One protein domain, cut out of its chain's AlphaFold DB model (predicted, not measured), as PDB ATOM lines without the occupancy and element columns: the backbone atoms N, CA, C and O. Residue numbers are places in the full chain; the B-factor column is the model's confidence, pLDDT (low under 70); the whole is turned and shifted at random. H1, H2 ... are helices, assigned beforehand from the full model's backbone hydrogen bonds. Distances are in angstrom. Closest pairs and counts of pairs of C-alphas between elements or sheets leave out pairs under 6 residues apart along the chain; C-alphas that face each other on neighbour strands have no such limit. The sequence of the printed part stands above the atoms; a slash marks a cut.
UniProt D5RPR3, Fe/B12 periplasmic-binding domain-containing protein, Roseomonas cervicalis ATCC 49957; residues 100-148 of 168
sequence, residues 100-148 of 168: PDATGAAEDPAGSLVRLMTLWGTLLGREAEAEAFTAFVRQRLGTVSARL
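What this domain is: This is residues 100 to 148 of the 168 residues of the protein "Fe/B12 periplasmic-binding domain-containing protein" of Roseomonas cervicalis ATCC 49957 (UniProt D5RPR3). A flat helical hairpin: after a loose lead-in whose residues 102 to 107 stick out, H1 runs one way and the longer H2 folds back beside it, its last residues, 143 to 148, sticking out beyond H1. The printed part has 49 residues with two named helices, H1 then H2, and no named strand; the class is all helix. It is loose, with a radius of gyration of the C-alphas of 12.5 A, and spans 35 by 29 by 7 A.

How they stand to each other: H1, residues 109 to 124, and H2, residues 127 to 148, form a helical hairpin. They touch, the closest C-alphas being those of Gly 121 and Glu 127, 4.2 A apart. They run opposite ways at a shallow tilt of 10 degrees. In both, every O i to N i+4 pair is within hydrogen-bond range.

Where its parts are: H1 begins at C-alpha 109 (438.179, 388.563, 310.892) and is 22.2 A long. H2 is 31.2 A long and ends at C-alpha 148 (445.929, 396.016, 323.870).

The domain as a whole: The C-alphas farthest apart, of Gly 125 and Leu 148, are 36.4 A apart. The printed part has no cut, and the link from H1 to H2 is tight. Residues 100 to 107 have pLDDT under 70.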
ATOM      1  N   PRO A 100     427.021 386.660 310.759       56.31
ATOM      2  CA  PRO A 100     427.296 385.646 311.765       56.31
ATOM      3  C   PRO A 100     427.707 384.337 311.082       56.31
ATOM      4  O   PRO A 100     427.189 384.001 310.009       56.31
ATOM      5  N   ASP A 101     428.613 383.593 311.708       60.03
ATOM      6  CA  ASP A 101     428.945 382.244 311.258       60.03
ATOM      7  C   ASP A 101     427.733 381.295 311.396       60.03
ATOM      8  O   ASP A 101     426.662 381.667 311.884       60.03
ATOM      9  N   ALA A 102     427.881 380.035 310.975       58.94
ATOM     10  CA  ALA A 102     426.808 379.036 311.056       58.94
ATOM     11  C   ALA A 102     426.282 378.788 312.489       58.94
ATOM     12  O   ALA A 102     425.255 378.131 312.657       58.94
ATOM     13  N   THR A 103     426.973 379.300 313.514       58.59
ATOM     14  CA  THR A 103     426.615 379.189 314.932       58.59
ATOM     15  C   THR A 103     426.017 380.475 315.510       58.59
ATOM     16  O   THR A 103     425.616 380.494 316.672       58.59
ATOM     17  N   GLY A 104     425.898 381.537 314.703       59.69
ATOM     18  CA  GLY A 104     425.381 382.835 315.133       59.69
ATOM     19  C   GLY A 104     426.420 383.722 315.824       59.69
ATOM     20  O   GLY A 104     426.053 384.771 316.351       59.69
ATOM     21  N   ALA A 105     427.698 383.332 315.832       56.81
ATOM     22  CA  ALA A 105     428.774 384.122 316.417       56.81
ATOM     23  C   ALA A 105     429.333 385.128 315.402       56.81
ATOM     24  O   ALA A 105     429.390 384.853 314.202       56.81
ATOM     25  N   ALA A 106     429.761 386.296 315.890       59.22
ATOM     26  CA  ALA A 106     430.536 387.230 315.082       59.22
ATOM     27  C   ALA A 106     431.816 386.529 314.609       59.22
ATOM     28  O   ALA A 106     432.559 385.967 315.417       59.22
ATOM     29  N   GLU A 107     432.040 386.529 313.301       63.16
ATOM     30  CA  GLU A 107     433.154 385.810 312.699       63.16
ATOM     31  C   GLU A 107     434.482 386.496 313.069       63.16
ATOM     32  O   GLU A 107     434.598 387.718 312.971       63.16
ATOM     33  N   ASP A 108     435.493 385.729 313.497       75.25
ATOM     34  CA  ASP A 108     436.846 386.261 313.711       75.25
ATOM     35  C   ASP A 108     437.429 386.732 312.363       75.25
ATOM     36  O   ASP A 108     437.709 385.881 311.506       75.25
ATOM     37  N   PRO A 109     437.681 388.045 312.164       72.94
ATOM     38  CA  PRO A 109     438.179 388.563 310.892       72.94
ATOM     39  C   PRO A 109     439.517 387.942 310.478       72.94
ATOM     40  O   PRO A 109     439.783 387.771 309.285       72.94
ATOM     41  N   ALA A 110     440.363 387.566 311.447       80.88
ATOM     42  CA  ALA A 110     441.625 386.890 311.165       80.88
ATOM     43  C   ALA A 110     441.380 385.473 310.627       80.88
ATOM     44  O   ALA A 110     441.981 385.073 309.628       80.88
ATOM     45  N   GLY A 111     440.467 384.727 311.252       83.06
ATOM     46  CA  GLY A 111     440.015 383.420 310.784       83.06
ATOM     47  C   GLY A 111     439.407 383.460 309.379       83.06
ATOM     48  O   GLY A 111     439.759 382.621 308.545       83.06
ATOM     49  N   SER A 112     438.543 384.436 309.087       82.62
ATOM     50  CA  SER A 112     437.925 384.601 307.759       82.62
ATOM     51  C   SER A 112     438.959 384.894 306.683       82.62
ATOM     52  O   SER A 112     438.943 384.264 305.624       82.62
ATOM     53  N   LEU A 113     439.922 385.771 306.978       87.06
ATOM     54  CA  LEU A 113     441.025 386.045 306.066       87.06
ATOM     55  C   LEU A 113     441.847 384.785 305.773       87.06
ATOM     56  O   LEU A 113     442.171 384.532 304.616       87.06
ATOM     57  N   VAL A 114     442.178 383.994 306.799       89.31
ATOM     58  CA  VAL A 114     442.934 382.745 306.617       89.31
ATOM     59  C   VAL A 114     442.178 381.795 305.695       89.31
ATOM     60  O   VAL A 114     442.762 381.315 304.729       89.31
ATOM     61  N   ARG A 115     440.876 381.573 305.925       89.12
ATOM     62  CA  ARG A 115     440.053 380.718 305.049       89.12
ATOM     63  C   ARG A 115     440.040 381.217 303.607       89.12
ATOM     64  O   ARG A 115     440.226 380.424 302.687       89.12
ATOM     65  N   LEU A 116     439.860 382.522 303.415       90.38
ATOM     66  CA  LEU A 116     439.804 383.136 302.093       90.38
ATOM     67  C   LEU A 116     441.141 383.025 301.349       90.38
ATOM     68  O   LEU A 116     441.170 382.716 300.160       90.38
ATOM     69  N   MET A 117     442.255 383.259 302.042       94.12
ATOM     70  CA  MET A 117     443.588 383.125 301.456       94.12
ATOM     71  C   MET A 117     443.918 381.673 301.140       94.12
ATOM     72  O   MET A 117     444.469 381.421 300.076       94.12
ATOM     73  N   THR A 118     443.530 380.720 301.990       93.69
ATOM     74  CA  THR A 118     443.674 379.291 301.684       93.69
ATOM     75  C   THR A 118     442.870 378.908 300.443       93.69
ATOM     76  O   THR A 118     443.418 378.262 299.556       93.69
ATOM     77  N   LEU A 119     441.608 379.348 300.331       93.94
ATOM     78  CA  LEU A 119     440.783 379.119 299.137       93.94
ATOM     79  C   LEU A 119     441.494 379.627 297.876       93.94
ATOM     80  O   LEU A 119     441.688 378.871 296.928       93.94
ATOM     81  N   TRP A 120     441.916 380.893 297.871       95.38
ATOM     82  CA  TRP A 120     442.585 381.476 296.711       95.38
ATOM     83  C   TRP A 120     443.971 380.885 296.444       95.38
ATOM     84  O   TRP A 120     444.348 380.771 295.284       95.38
ATOM     85  N   GLY A 121     444.715 380.498 297.479       96.44
ATOM     86  CA  GLY A 121     445.990 379.799 297.344       96.44
ATOM     87  C   GLY A 121     445.814 378.492 296.579       96.44
ATOM     88  O   GLY A 121     446.485 378.289 295.575       96.44
ATOM     89  N   THR A 122     444.837 377.673 296.974       95.88
ATOM     90  CA  THR A 122     444.513 376.414 296.289       95.88
ATOM     91  C   THR A 122     444.026 376.643 294.858       95.88
ATOM     92  O   THR A 122     444.487 375.980 293.936       95.88
ATOM     93  N   LEU A 123     443.110 377.598 294.642       94.62
ATOM     94  CA  LEU A 123     442.561 377.875 293.306       94.62
ATOM     95  C   LEU A 123     443.622 378.368 292.315       94.62
ATOM     96  O   LEU A 123     443.499 378.136 291.118       94.62
ATOM     97  N   LEU A 124     444.648 379.067 292.803       94.81
ATOM     98  CA  LEU A 124     445.681 379.682 291.968       94.81
ATOM     99  C   LEU A 124     446.987 378.873 291.916       94.81
ATOM    100  O   LEU A 124     447.902 379.275 291.196       94.81
ATOM    101  N   GLY A 125     447.109 377.780 292.683       95.62
ATOM    102  CA  GLY A 125     448.379 377.065 292.881       95.62
ATOM    103  C   GLY A 125     449.458 377.965 293.499       95.62
ATOM    104  O   GLY A 125     450.577 378.073 292.981       95.62
ATOM    105  N   ARG A 126     449.063 378.730 294.522       97.12
ATOM    106  CA  ARG A 126     449.840 379.763 295.233       97.12
ATOM    107  C   ARG A 126     449.696 379.615 296.747       97.12
ATOM    108  O   ARG A 126     449.488 380.583 297.483       97.12
ATOM    109  N   GLU A 127     449.727 378.375 297.220       97.56
ATOM    110  CA  GLU A 127     449.557 378.023 298.627       97.56
ATOM    111  C   GLU A 127     450.675 378.612 299.493       97.56
ATOM    112  O   GLU A 127     450.403 379.099 300.587       97.56
ATOM    113  N   ALA A 128     451.911 378.645 298.985       96.81
ATOM    114  CA  ALA A 128     453.054 379.210 299.702       96.81
ATOM    115  C   ALA A 128     452.910 380.727 299.909       96.81
ATOM    116  O   ALA A 128     453.172 381.240 300.997       96.81
ATOM    117  N   GLU A 129     452.458 381.460 298.890       96.62
ATOM    118  CA  GLU A 129     452.189 382.895 298.974       96.62
ATOM    119  C   GLU A 129     451.022 383.187 299.925       96.62
ATOM    120  O   GLU A 129     451.088 384.125 300.727       96.62
ATOM    121  N   ALA A 130     449.972 382.361 299.882       97.12
ATOM    122  CA  ALA A 130     448.847 382.454 300.806       97.12
ATOM    123  C   ALA A 130     449.278 382.193 302.260       97.12
ATOM    124  O   ALA A 130     448.899 382.940 303.169       97.12
ATOM    125  N   GLU A 131     450.107 381.176 302.498       96.62
ATOM    126  CA  GLU A 131     450.656 380.867 303.819       96.62
ATOM    127  C   GLU A 131     451.558 381.998 304.329       96.62
ATOM    128  O   GLU A 131     451.389 382.467 305.457       96.62
ATOM    129  N   ALA A 132     452.454 382.514 303.487       96.50
ATOM    130  CA  ALA A 132     453.329 383.628 303.843       96.50
ATOM    131  C   ALA A 132     452.527 384.876 304.247       96.50
ATOM    132  O   ALA A 132     452.816 385.510 305.269       96.50
ATOM    133  N   PHE A 133     451.485 385.217 303.484       95.75
ATOM    134  CA  PHE A 133     450.643 386.367 303.793       95.75
ATOM    135  C   PHE A 133     449.825 386.168 305.074       95.75
ATOM    136  O   PHE A 133     449.763 387.060 305.924       95.75
ATOM    137  N   THR A 134     449.222 384.994 305.261       95.06
ATOM    138  CA  THR A 134     448.441 384.711 306.476       95.06
ATOM    139  C   THR A 134     449.315 384.669 307.729       95.06
ATOM    140  O   THR A 134     448.900 385.178 308.775       95.06
ATOM    141  N   ALA A 135     450.546 384.155 307.635       95.25
ATOM    142  CA  ALA A 135     451.531 384.214 308.712       95.25
ATOM    143  C   ALA A 135     451.889 385.665 309.072       95.25
ATOM    144  O   ALA A 135     451.869 386.032 310.252       95.25
ATOM    145  N   PHE A 136     452.132 386.510 308.063       95.19
ATOM    146  CA  PHE A 136     452.375 387.940 308.256       95.19
ATOM    147  C   PHE A 136     451.212 388.623 308.988       95.19
ATOM    148  O   PHE A 136     451.430 389.308 309.992       95.19
ATOM    149  N   VAL A 137     449.969 388.413 308.542       92.62
ATOM    150  CA  VAL A 137     448.801 389.047 309.172       92.62
ATOM    151  C   VAL A 137     448.608 388.553 310.604       92.62
ATOM    152  O   VAL A 137     448.428 389.372 311.505       92.62
ATOM    153  N   ARG A 138     448.728 387.243 310.853       91.81
ATOM    154  CA  ARG A 138     448.618 386.670 312.204       91.81
ATOM    155  C   ARG A 138     449.654 387.264 313.155       91.81
ATOM    156  O   ARG A 138     449.314 387.622 314.280       91.81
ATOM    157  N   GLN A 139     450.896 387.430 312.701       94.44
ATOM    158  CA  GLN A 139     451.947 388.068 313.492       94.44
ATOM    159  C   GLN A 139     451.594 389.523 313.842       94.44
ATOM    160  O   GLN A 139     451.770 389.959 314.986       94.44
ATOM    161  N   ARG A 140     451.097 390.296 312.867       94.81
ATOM    162  CA  ARG A 140     450.749 391.710 313.068       94.81
ATOM    163  C   ARG A 140     449.550 391.879 313.991       94.81
ATOM    164  O   ARG A 140     449.645 392.653 314.941       94.81
ATOM    165  N   LEU A 141     448.478 391.122 313.769       91.12
ATOM    166  CA  LEU A 141     447.304 391.140 314.637       91.12
ATOM    167  C   LEU A 141     447.656 390.670 316.050       91.12
ATOM    168  O   LEU A 141     447.322 391.360 317.003       91.12
ATOM    169  N   GLY A 142     448.443 389.598 316.194       91.44
ATOM    170  CA  GLY A 142     448.924 389.139 317.499       91.44
ATOM    171  C   GLY A 142     449.729 390.205 318.251       91.44
ATOM    172  O   GLY A 142     449.563 390.369 319.457       91.44
ATOM    173  N   THR A 143     450.541 390.997 317.541       95.00
ATOM    174  CA  THR A 143     451.273 392.128 318.140       95.00
ATOM    175  C   THR A 143     450.321 393.210 318.659       95.00
ATOM    176  O   THR A 143     450.537 393.747 319.746       95.00
ATOM    177  N   VAL A 144     449.276 393.542 317.897       92.50
ATOM    178  CA  VAL A 144     448.260 394.527 318.302       92.50
ATOM    179  C   VAL A 144     447.469 394.009 319.503       92.50
ATOM    180  O   VAL A 144     447.399 394.698 320.517       92.50
ATOM    181  N   SER A 145     446.964 392.775 319.438       90.06
ATOM    182  CA  SER A 145     446.225 392.140 320.534       90.06
ATOM    183  C   SER A 145     447.046 392.081 321.820       90.06
ATOM    184  O   SER A 145     446.536 392.423 322.880       90.06
ATOM    185  N   ALA A 146     448.335 391.731 321.741       94.31
ATOM    186  CA  ALA A 146     449.215 391.693 322.909       94.31
ATOM    187  C   ALA A 146     449.401 393.075 323.555       94.31
ATOM    188  O   ALA A 146     449.389 393.192 324.778       94.31
ATOM    189  N   ARG A 147     449.540 394.135 322.749       94.94
ATOM    190  CA  ARG A 147     449.678 395.514 323.252       94.94
ATOM    191  C   ARG A 147     448.392 396.052 323.874       94.94
ATOM    192  O   ARG A 147     448.461 396.892 324.763       94.94
ATOM    193  N   LEU A 148     447.242 395.585 323.397       92.88
ATOM    194  CA  LEU A 148     445.929 396.016 323.870       92.88
ATOM    195  C   LEU A 148     445.357 395.121 324.978       92.88
ATOM    196  O   LEU A 148     444.319 395.459 325.533       92.88
TER     197      LEU A 148